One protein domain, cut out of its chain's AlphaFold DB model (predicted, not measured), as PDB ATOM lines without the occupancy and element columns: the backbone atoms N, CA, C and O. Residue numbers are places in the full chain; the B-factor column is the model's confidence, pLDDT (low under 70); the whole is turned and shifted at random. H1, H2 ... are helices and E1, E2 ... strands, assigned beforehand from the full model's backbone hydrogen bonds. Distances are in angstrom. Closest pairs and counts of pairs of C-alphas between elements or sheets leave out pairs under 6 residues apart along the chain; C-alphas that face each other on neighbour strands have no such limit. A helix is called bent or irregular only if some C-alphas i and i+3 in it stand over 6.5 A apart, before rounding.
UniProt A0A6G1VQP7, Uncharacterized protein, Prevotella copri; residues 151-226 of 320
ATOM      1  N   GLY A 151       8.832  38.518 -11.960       73.19
ATOM      2  CA  GLY A 151       8.327  38.390 -13.324       73.19
ATOM      3  C   GLY A 151       7.362  37.225 -13.506       73.19
ATOM      4  O   GLY A 151       6.177  37.432 -13.786       73.19
ATOM      5  N   HIS A 152       7.815  35.994 -13.254       72.38
ATOM      6  CA  HIS A 152       6.941  34.819 -13.316       72.38
ATOM      7  C   HIS A 152       5.812  34.895 -12.284       72.38
ATOM      8  O   HIS A 152       4.685  34.490 -12.571       72.38
ATOM      9  N   SER A 153       6.066  35.451 -11.094       71.38
ATOM     10  CA  SER A 153       5.021  35.650 -10.083       71.38
ATOM     11  C   SER A 153       3.935  36.625 -10.553       71.38
ATOM     12  O   SER A 153       2.754  36.349 -10.329       71.38
ATOM     13  N   ILE A 154       4.290  37.738 -11.201       74.12
ATOM     14  CA  ILE A 154       3.359  38.723 -11.770       74.12
ATOM     15  C   ILE A 154       2.548  38.065 -12.881       74.12
ATOM     16  O   ILE A 154       1.320  38.084 -12.815       74.12
ATOM     17  N   LEU A 155       3.208  37.412 -13.839       74.38
ATOM     18  CA  LEU A 155       2.542  36.740 -14.957       74.38
ATOM     19  C   LEU A 155       1.568  35.661 -14.471       74.38
ATOM     20  O   LEU A 155       0.403  35.638 -14.870       74.38
ATOM     21  N   ASN A 156       1.999  34.818 -13.531       72.88
ATOM     22  CA  ASN A 156       1.153  33.784 -12.945       72.88
ATOM     23  C   ASN A 156      -0.006  34.377 -12.119       72.88
ATOM     24  O   ASN A 156      -1.116  33.841 -12.115       72.88
ATOM     25  N   SER A 157       0.223  35.502 -11.434       75.56
ATOM     26  CA  SER A 157      -0.831  36.211 -10.698       75.56
ATOM     27  C   SER A 157      -1.863  36.810 -11.651       75.56
ATOM     28  O   SER A 157      -3.056  36.669 -11.403       75.56
ATOM     29  N   ILE A 158      -1.433  37.403 -12.768       76.19
ATOM     30  CA  ILE A 158      -2.323  37.914 -13.818       76.19
ATOM     31  C   ILE A 158      -3.149  36.764 -14.404       76.19
ATOM     32  O   ILE A 158      -4.379  36.849 -14.410       76.19
ATOM     33  N   ALA A 159      -2.506  35.659 -14.796       74.12
ATOM     34  CA  ALA A 159      -3.165  34.484 -15.370       74.12
ATOM     35  C   ALA A 159      -4.271  33.909 -14.460       74.12
ATOM     36  O   ALA A 159      -5.353  33.546 -14.931       74.12
ATOM     37  N   ASN A 160      -4.045  33.892 -13.144       77.81
ATOM     38  CA  ASN A 160      -4.972  33.312 -12.166       77.81
ATOM     39  C   ASN A 160      -5.868  34.333 -11.449       77.81
ATOM     40  O   ASN A 160      -6.725  33.952 -10.648       77.81
ATOM     41  N   SER A 161      -5.701  35.626 -11.724       79.94
ATOM     42  CA  SER A 161      -6.464  36.686 -11.064       79.94
ATOM     43  C   SER A 161      -7.962  36.592 -11.374       79.94
ATOM     44  O   SER A 161      -8.374  36.167 -12.454       79.94
ATOM     45  N   LYS A 162      -8.798  36.991 -10.410       84.88
ATOM     46  CA  LYS A 162     -10.240  37.243 -10.616       84.88
ATOM     47  C   LYS A 162     -10.559  38.733 -10.756       84.88
ATOM     48  O   LYS A 162     -11.661  39.092 -11.141       84.88
ATOM     49  N   LYS A 163      -9.597  39.574 -10.387       87.12
ATOM     50  CA  LYS A 163      -9.660  41.028 -10.386       87.12
ATOM     51  C   LYS A 163      -8.230  41.555 -10.425       87.12
ATOM     52  O   LYS A 163      -7.365  41.000  -9.747       87.12
ATOM     53  N   ILE A 164      -8.001  42.617 -11.185       83.88
ATOM     54  CA  ILE A 164      -6.738  43.359 -11.231       83.88
ATOM     55  C   ILE A 164      -7.035  44.806 -10.856       83.88
ATOM     56  O   ILE A 164      -8.073  45.351 -11.223       83.88
ATOM     57  N   THR A 165      -6.151  45.436 -10.094       85.50
ATOM     58  CA  THR A 165      -6.264  46.852  -9.744       85.50
ATOM     59  C   THR A 165      -4.961  47.535 -10.107       85.50
ATOM     60  O   THR A 165      -3.896  47.066  -9.717       85.50
ATOM     61  N   ILE A 166      -5.066  48.606 -10.883       82.44
ATOM     62  CA  ILE A 166      -3.952  49.434 -11.324       82.44
ATOM     63  C   ILE A 166      -4.046  50.734 -10.532       82.44
ATOM     64  O   ILE A 166      -5.074  51.412 -10.580       82.44
ATOM     65  N   GLU A 167      -3.003  51.031  -9.769       86.69
ATOM     66  CA  GLU A 167      -2.824  52.295  -9.059       86.69
ATOM     67  C   GLU A 167      -1.906  53.168  -9.909       86.69
ATOM     68  O   GLU A 167      -0.791  52.768 -10.241       86.69
ATOM     69  N   MET A 168      -2.428  54.308 -10.343       80.81
ATOM     70  CA  MET A 168      -1.690  55.291 -11.130       80.81
ATOM     71  C   MET A 168      -0.840  56.162 -10.194       80.81
ATOM     72  O   MET A 168      -1.120  56.230  -9.001       80.81
ATOM     73  N   GLU A 169       0.151  56.891 -10.719       78.62
ATOM     74  CA  GLU A 169       0.979  57.820  -9.916       78.62
ATOM     75  C   GLU A 169       0.167  58.908  -9.191       78.62
ATOM     76  O   GLU A 169       0.621  59.471  -8.202       78.62
ATOM     77  N   SER A 170      -1.044  59.199  -9.669       86.19
ATOM     78  CA  SER A 170      -1.999  60.116  -9.043       86.19
ATOM     79  C   SER A 170      -2.756  59.520  -7.845       86.19
ATOM     80  O   SER A 170      -3.734  60.120  -7.399       86.19
ATOM     81  N   ASP A 171      -2.382  58.324  -7.382       84.56
ATOM     82  CA  ASP A 171      -3.115  57.477  -6.427       84.56
ATOM     83  C   ASP A 171      -4.522  57.046  -6.906       84.56
ATOM     84  O   ASP A 171      -5.296  56.424  -6.168       84.56
ATOM     85  N   GLU A 172      -4.879  57.329  -8.166       89.75
ATOM     86  CA  GLU A 172      -6.130  56.866  -8.764       89.75
ATOM     87  C   GLU A 172      -6.090  55.345  -8.963       89.75
ATOM     88  O   GLU A 172      -5.164  54.796  -9.561       89.75
ATOM     89  N   LYS A 173      -7.137  54.651  -8.500       90.81
ATOM     90  CA  LYS A 173      -7.250  53.189  -8.584       90.81
ATOM     91  C   LYS A 173      -8.288  52.783  -9.613       90.81
ATOM     92  O   LYS A 173      -9.484  52.965  -9.393       90.81
ATOM     93  N   LYS A 174      -7.849  52.139 -10.695       86.81
ATOM     94  CA  LYS A 174      -8.739  51.514 -11.684       86.81
ATOM     95  C   LYS A 174      -8.770  50.010 -11.495       86.81
ATOM     96  O   LYS A 174      -7.738  49.351 -11.418       86.81
ATOM     97  N   THR A 175      -9.975  49.461 -11.406       86.19
ATOM     98  CA  THR A 175     -10.198  48.025 -11.243       86.19
ATOM     99  C   THR A 175     -10.675  47.406 -12.550       86.19
ATOM    100  O   THR A 175     -11.582  47.931 -13.185       86.19
ATOM    101  N   ILE A 176     -10.107  46.252 -12.889       83.81
ATOM    102  CA  ILE A 176     -10.570  45.350 -13.938       83.81
ATOM    103  C   ILE A 176     -11.114  44.094 -13.251       83.81
ATOM    104  O   ILE A 176     -10.344  43.285 -12.730       83.81
ATOM    105  N   ASP A 177     -12.433  43.941 -13.223       85.62
ATOM    106  CA  ASP A 177     -13.144  42.766 -12.694       85.62
ATOM    107  C   ASP A 177     -14.178  42.181 -13.672       85.62
ATOM    108  O   ASP A 177     -14.743  41.118 -13.412       85.62
ATOM    109  N   ASP A 178     -14.365  42.810 -14.836       84.75
ATOM    110  CA  ASP A 178     -15.153  42.246 -15.926       84.75
ATOM    111  C   ASP A 178     -14.498  40.976 -16.490       84.75
ATOM    112  O   ASP A 178     -13.316  40.948 -16.849       84.75
ATOM    113  N   THR A 179     -15.298  39.918 -16.617       81.56
ATOM    114  CA  THR A 179     -14.814  38.587 -17.007       81.56
ATOM    115  C   THR A 179     -14.273  38.577 -18.437       81.56
ATOM    116  O   THR A 179     -13.288  37.883 -18.707       81.56
ATOM    117  N   SER A 180     -14.867  39.352 -19.351       82.81
ATOM    118  CA  SER A 180     -14.445  39.385 -20.756       82.81
ATOM    119  C   SER A 180     -13.115  40.128 -20.930       82.81
ATOM    120  O   SER A 180     -12.175  39.602 -21.526       82.81
ATOM    121  N   THR A 181     -12.986  41.293 -20.295       81.75
ATOM    122  CA  THR A 181     -11.778  42.125 -20.305       81.75
ATOM    123  C   THR A 181     -10.615  41.406 -19.627       81.75
ATOM    124  O   THR A 181      -9.504  41.369 -20.155       81.75
ATOM    125  N   LEU A 182     -10.880  40.763 -18.487       82.56
ATOM    126  CA  LEU A 182      -9.881  39.993 -17.759       82.56
ATOM    127  C   LEU A 182      -9.411  38.767 -18.555       82.56
ATOM    128  O   LEU A 182      -8.221  38.462 -18.561       82.56
ATOM    129  N   SER A 183     -10.317  38.077 -19.256       82.56
ATOM    130  CA  SER A 183      -9.959  36.930 -20.104       82.56
ATOM    131  C   SER A 183      -9.090  37.349 -21.289       82.56
ATOM    132  O   SER A 183      -8.090  36.689 -21.571       82.56
ATOM    133  N   ASN A 184      -9.411  38.477 -21.928       81.50
ATOM    134  CA  ASN A 184      -8.595  39.040 -23.003       81.50
ATOM    135  C   ASN A 184      -7.207  39.441 -22.504       81.50
ATOM    136  O   ASN A 184      -6.214  39.099 -23.138       81.50
ATOM    137  N   LEU A 185      -7.120  40.087 -21.336       80.06
ATOM    138  CA  LEU A 185      -5.843  40.451 -20.725       80.06
ATOM    139  C   LEU A 185      -4.982  39.206 -20.446       80.06
ATOM    140  O   LEU A 185      -3.806  39.168 -20.803       80.06
ATOM    141  N   LYS A 186      -5.573  38.154 -19.867       80.38
ATOM    142  CA  LYS A 186      -4.887  36.875 -19.613       80.38
ATOM    143  C   LYS A 186      -4.388  36.223 -20.897       80.38
ATOM    144  O   LYS A 186      -3.261  35.737 -20.943       80.38
ATOM    145  N   PHE A 187      -5.224  36.207 -21.934       80.31
ATOM    146  CA  PHE A 187      -4.848  35.688 -23.243       80.31
ATOM    147  C   PHE A 187      -3.672  36.473 -23.833       80.31
ATOM    148  O   PHE A 187      -2.717  35.862 -24.310       80.31
ATOM    149  N   LEU A 188      -3.707  37.804 -23.719       77.19
ATOM    150  CA  LEU A 188      -2.658  38.704 -24.188       77.19
ATOM    151  C   LEU A 188      -1.312  38.355 -23.539       77.19
ATOM    152  O   LEU A 188      -0.371  38.038 -24.253       77.19
ATOM    153  N   PHE A 189      -1.235  38.291 -22.205       74.12
ATOM    154  CA  PHE A 189       0.008  37.937 -21.501       74.12
ATOM    155  C   PHE A 189       0.510  36.520 -21.820       74.12
ATOM    156  O   PHE A 189       1.712  36.317 -21.954       74.12
ATOM    157  N   ASN A 190      -0.390  35.548 -21.998       75.25
ATOM    158  CA  ASN A 190      -0.007  34.161 -22.292       75.25
ATOM    159  C   ASN A 190       0.435  33.927 -23.745       75.25
ATOM    160  O   ASN A 190       1.101  32.932 -24.031       75.25
ATOM    161  N   LYS A 191       0.005  34.778 -24.683       77.00
ATOM    162  CA  LYS A 191       0.239  34.608 -26.126       77.00
ATOM    163  C   LYS A 191       0.965  35.782 -26.765       77.00
ATOM    164  O   LYS A 191       1.048  35.823 -27.989       77.00
ATOM    165  N   LEU A 192       1.505  36.711 -25.975       70.69
ATOM    166  CA  LEU A 192       2.004  37.978 -26.503       70.69
ATOM    167  C   LEU A 192       3.101  37.800 -27.550       70.69
ATOM    168  O   LEU A 192       3.109  38.523 -28.536       70.69
ATOM    169  N   ASP A 193       3.983  36.818 -27.381       69.00
ATOM    170  CA  ASP A 193       5.083  36.600 -28.321       69.00
ATOM    171  C   ASP A 193       4.558  36.152 -29.701       69.00
ATOM    172  O   ASP A 193       4.901  36.726 -30.739       69.00
ATOM    173  N   SER A 194       3.596  35.220 -29.712       77.19
ATOM    174  CA  SER A 194       2.889  34.793 -30.928       77.19
ATOM    175  C   SER A 194       2.029  35.912 -31.526       77.19
ATOM    176  O   SER A 194       2.014  36.093 -32.740       77.19
ATOM    177  N   LEU A 195       1.335  36.687 -30.686       73.00
ATOM    178  CA  LEU A 195       0.491  37.802 -31.124       73.00
ATOM    179  C   LEU A 195       1.315  38.947 -31.713       73.00
ATOM    180  O   LEU A 195       0.917  39.511 -32.726       73.00
ATOM    181  N   SER A 196       2.467  39.264 -31.122       70.12
ATOM    182  CA  SER A 196       3.379  40.296 -31.625       70.12
ATOM    183  C   SER A 196       3.930  39.928 -33.003       70.12
ATOM    184  O   SER A 196       3.990  40.774 -33.888       70.12
ATOM    185  N   THR A 197       4.235  38.644 -33.217       74.69
ATOM    186  CA  THR A 197       4.695  38.123 -34.509       74.69
ATOM    187  C   THR A 197       3.598  38.244 -35.571       74.69
ATOM    188  O   THR A 197       3.826  38.841 -36.619       74.69
ATOM    189  N   LEU A 198       2.376  37.795 -35.263       80.44
ATOM    190  CA  LEU A 198       1.226  37.916 -36.170       80.44
ATOM    191  C   LEU A 198       0.856  39.378 -36.466       80.44
ATOM    192  O   LEU A 198       0.468  39.703 -37.586       80.44
ATOM    193  N   ALA A 199       0.963  40.270 -35.481       76.44
ATOM    194  CA  ALA A 199       0.654  41.685 -35.658       76.44
ATOM    195  C   ALA A 199       1.654  42.386 -36.596       76.44
ATOM    196  O   ALA A 199       1.234  43.242 -37.373       76.44
ATOM    197  N   ILE A 200       2.935  41.986 -36.581       73.50
ATOM    198  CA  ILE A 200       3.927  42.431 -37.576       73.50
ATOM    199  C   ILE A 200       3.563  41.903 -38.962       73.50
ATOM    200  O   ILE A 200       3.476  42.683 -39.906       73.50
ATOM    201  N   GLU A 201       3.337  40.591 -39.089       82.50
ATOM    202  CA  GLU A 201       3.050  39.943 -40.380       82.50
ATOM    203  C   GLU A 201       1.831  40.557 -41.083       82.50
ATOM    204  O   GLU A 201       1.792  40.644 -42.308       82.50
ATOM    205  N   ASN A 202       0.854  41.026 -40.304       85.88
ATOM    206  CA  ASN A 202      -0.366  41.653 -40.803       85.88
ATOM    207  C   ASN A 202      -0.304  43.194 -40.855       85.88
ATOM    208  O   ASN A 202      -1.331  43.827 -41.089       85.88
ATOM    209  N   ASN A 203       0.867  43.813 -40.648       82.50
ATOM    210  CA  ASN A 203       1.062  45.272 -40.635       82.50
ATOM    211  C   ASN A 203       0.127  46.027 -39.663       82.50
ATOM    212  O   ASN A 203      -0.287  47.153 -39.937       82.50
ATOM    213  N   LEU A 204      -0.233  45.410 -38.533       84.38
ATOM    214  CA  LEU A 204      -1.134  45.997 -37.530       84.38
ATOM    215  C   LEU A 204      -0.405  46.909 -36.537       84.38
ATOM    216  O   LEU A 204      -1.027  47.778 -35.930       84.38
ATOM    217  N   ILE A 205       0.900  46.703 -36.360       80.56
ATOM    218  CA  ILE A 205       1.780  47.511 -35.513       80.56
ATOM    219  C   ILE A 205       3.107  47.738 -36.233       80.56
ATOM    220  O   ILE A 205       3.512  46.936 -37.076       80.56
ATOM    221  N   SER A 206       3.797  48.828 -35.899       83.25
ATOM    222  CA  SER A 206       5.121  49.082 -36.460       83.25
ATOM    223  C   SER A 206       6.151  48.080 -35.919       83.25
ATOM    224  O   SER A 206       6.017  47.515 -34.825       83.25
ATOM    225  N   GLN A 207       7.227  47.873 -36.681       78.81
ATOM    226  CA  GLN A 207       8.359  47.066 -36.226       78.81
ATOM    227  C   GLN A 207       8.993  47.659 -34.953       78.81
ATOM    228  O   GLN A 207       9.393  46.913 -34.060       78.81
ATOM    229  N   GLU A 208       9.027  48.990 -34.838       83.25
ATOM    230  CA  GLU A 208       9.544  49.703 -33.667       83.25
ATOM    231  C   GLU A 208       8.694  49.444 -32.415       83.25
ATOM    232  O   GLU A 208       9.232  49.080 -31.368       83.25
ATOM    233  N   ASP A 209       7.367  49.545 -32.525       80.06
ATOM    234  CA  ASP A 209       6.457  49.288 -31.401       80.06
ATOM    235  C   ASP A 209       6.524  47.831 -30.938       80.06
ATOM    236  O   ASP A 209       6.431  47.546 -29.744       80.06
ATOM    237  N   THR A 210       6.769  46.898 -31.861       71.50
ATOM    238  CA  THR A 210       6.959  45.488 -31.502       71.50
ATOM    239  C   THR A 210       8.252  45.260 -30.727       71.50
ATOM    240  O   THR A 210       8.258  44.517 -29.745       71.50
ATOM    241  N   ILE A 211       9.352  45.897 -31.143       77.38
ATOM    242  CA  ILE A 211      10.624  45.829 -30.416       77.38
ATOM    243  C   ILE A 211      10.434  46.388 -29.004       77.38
ATOM    244  O   ILE A 211      10.825  45.732 -28.039       77.38
ATOM    245  N   ARG A 212       9.765  47.540 -28.864       80.44
ATOM    246  CA  ARG A 212       9.446  48.133 -27.556       80.44
ATOM    247  C   ARG A 212       8.620  47.186 -26.682       80.44
ATOM    248  O   ARG A 212       8.948  47.005 -25.513       80.44
ATOM    249  N   LEU A 213       7.601  46.533 -27.247       73.50
ATOM    250  CA  LEU A 213       6.767  45.558 -26.536       73.50
ATOM    251  C   LEU A 213       7.578  44.341 -26.057       73.50
ATOM    252  O   LEU A 213       7.439  43.918 -24.911       73.50
ATOM    253  N   LYS A 214       8.444  43.789 -26.918       72.81
ATOM    254  CA  LYS A 214       9.316  42.654 -26.576       72.81
ATOM    255  C   LYS A 214      10.320  43.011 -25.487       72.81
ATOM    256  O   LYS A 214      10.531  42.212 -24.581       72.81
ATOM    257  N   VAL A 215      10.909  44.206 -25.549       79.69
ATOM    258  CA  VAL A 215      11.817  44.707 -24.507       79.69
ATOM    259  C   VAL A 215      11.080  44.846 -23.178       79.69
ATOM    260  O   VAL A 215      11.513  44.245 -22.201       79.69
ATOM    261  N   ALA A 216       9.928  45.522 -23.154       74.69
ATOM    262  CA  ALA A 216       9.136  45.699 -21.936       74.69
ATOM    263  C   ALA A 216       8.704  44.357 -21.315       74.69
ATOM    264  O   ALA A 216       8.707  44.190 -20.097       74.69
ATOM    265  N   LEU A 217       8.363  43.362 -22.139       71.19
ATOM    266  CA  LEU A 217       8.073  42.020 -21.642       71.19
ATOM    267  C   LEU A 217       9.285  41.307 -21.079       71.19
ATOM    268  O   LEU A 217       9.170  40.680 -20.031       71.19
ATOM    269  N   ASN A 218      10.416  41.365 -21.781       75.81
ATOM    270  CA  ASN A 218      11.643  40.773 -21.279       75.81
ATOM    271  C   ASN A 218      12.012  41.407 -19.942       75.81
ATOM    272  O   ASN A 218      12.333  40.675 -19.016       75.81
ATOM    273  N   GLU A 219      11.884  42.728 -19.810       77.81
ATOM    274  CA  GLU A 219      12.076  43.445 -18.549       77.81
ATOM    275  C   GLU A 219      11.148  42.926 -17.445       77.81
ATOM    276  O   GLU A 219      11.622  42.667 -16.342       77.81
ATOM    277  N   ILE A 220       9.864  42.685 -17.739       73.50
ATOM    278  CA  ILE A 220       8.927  42.067 -16.785       73.50
ATOM    279  C   ILE A 220       9.354  40.637 -16.445       73.50
ATOM    280  O   ILE A 220       9.382  40.282 -15.274       73.50
ATOM    281  N   MET A 221       9.692  39.805 -17.431       69.81
ATOM    282  CA  MET A 221      10.052  38.397 -17.226       69.81
ATOM    283  C   MET A 221      11.345  38.228 -16.430       69.81
ATOM    284  O   MET A 221      11.458  37.299 -15.635       69.81
ATOM    285  N   ILE A 222      12.316  39.120 -16.622       73.50
ATOM    286  CA  ILE A 222      13.569  39.116 -15.864       73.50
ATOM    287  C   ILE A 222      13.472  39.941 -14.576       73.50
ATOM    288  O   ILE A 222      14.446  39.959 -13.816       73.50
ATOM    289  N   TYR A 223      12.331  40.599 -14.316       77.31
ATOM    290  CA  TYR A 223      12.133  41.444 -13.143       77.31
ATOM    291  C   TYR A 223      12.216  40.622 -11.868       77.31
ATOM    292  O   TYR A 223      11.452  39.677 -11.635       77.31
ATOM    293  N   LYS A 224      13.165  41.002 -11.019       74.19
ATOM    294  CA  LYS A 224      13.498  40.264  -9.810       74.19
ATOM    295  C   LYS A 224      13.704  41.217  -8.661       74.19
ATOM    296  O   LYS A 224      14.344  42.255  -8.806       74.19
ATOM    297  N   GLU A 225      13.186  40.823  -7.508       78.69
ATOM    298  CA  GLU A 225      13.306  41.597  -6.279       78.69
ATOM    299  C   GLU A 225      14.299  40.947  -5.322       78.69
ATOM    300  O   GLU A 225      14.345  39.722  -5.175       78.69
ATOM    301  N   GLU A 226      15.067  41.777  -4.622       80.75
ATOM    302  CA  GLU A 226      15.889  41.319  -3.509       80.75
ATOM    303  C   GLU A 226      15.035  40.788  -2.353       80.75
ATOM    304  O   GLU A 226      13.901  41.221  -2.094       80.75
TER     305      GLU A 226
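AT A GLANCE: This is residues 151 to 226 of the 320 residues of an uncharacterized protein of Prevotella copri (UniProt A0A6G1VQP7). Two pairs of helices running opposite ways, H1 with H2a and H2b with H3, are set about perpendicular to each other in a loose frame with few contacts; the bent helix H2 makes one corner, and the end of H3 meets the start of H1 at another. A small hairpin of two strands, E1 and E2, reaches away from the helices near H1 and H2a, and the short strand E3 makes a tail after H3. The printed part has 76 residues, with three named helices and three named strands in the order H1, E1, E2, H2, H3, E3; the sheet, in the order E1, E2, is antiparallel, and the class is mostly helix. It is only just loose, close to compact, with a radius of gyration of the C-alphas of 14.1 A and spans of 35 by 35 by 26 A.

IN THESE COORDINATES: H1, residues 151 to 160, begins at C-alpha 151 (8.327, 38.390, -13.324) and is 14.3 A long. E1 is residues 164 to 167, and E2 is residues 173 to 176. H2, residues 179 to 201, was assigned as one helix by its hydrogen bonds but is bent: C-alphas 190 and 193 are 8.3 A apart. Its arms are H2a, residues 179 to 190, 16.3 A long from C-alpha 179 (-14.814, 38.587, -17.007), and H2b, residues 193 to 201, 12.7 A long. H3, residues 207 to 222, is 22.5 A long. E3, residues 224 to 226, ends at C-alpha 226 (15.889, 41.319, -3.509) and pairs with no named strand.

HOW THE PARTS SIT: H1 and H2a touch, the latter with residues 186 to 190 alone, and the C-alphas of Ala 159 and Lys 186 are closest, 5.2 A apart. They run opposite ways at a shallow tilt of 32 degrees, only just short of steep. E1 and E2 form an antiparallel hairpin, with N 166 and O 174 at 2.8 A and N 164 and O 176 at 2.9 A, within hydrogen-bond range. The closest C-alphas of E2 and H2a are those of Ile 176 and Leu 182, 6.6 A apart. H2a and H2b are about perpendicular, at 87 degrees, and close but not clearly touching, with the C-alphas of Leu 188 and Leu 195 closest at 7.7 A. H2b and H3 form a helical hairpin: they touch, H3 with residues 207 to 214 alone, and run opposite ways at a shallow tilt of 5 degrees. Their closest C-alphas, of Ser 196 and Thr 210, are 6.3 A apart. H1 and H3 touch only at their ends, about perpendicular at 83 degrees, with the C-alphas of Gly 151 and Met 221 closest at 4.3 A. H2a and H3 are apart. In H1, H2a, H2b and H3 every O i to N i+4 pair is within hydrogen-bond range.

THE WHOLE: The two C-alphas farthest apart, those of Asn 202 and Glu 226, are 40.7 A apart. The printed part has no cut, and its five links between named elements are tight. The mean pLDDT of the printed part is 78.9, and residues 193 and 221 are under 70.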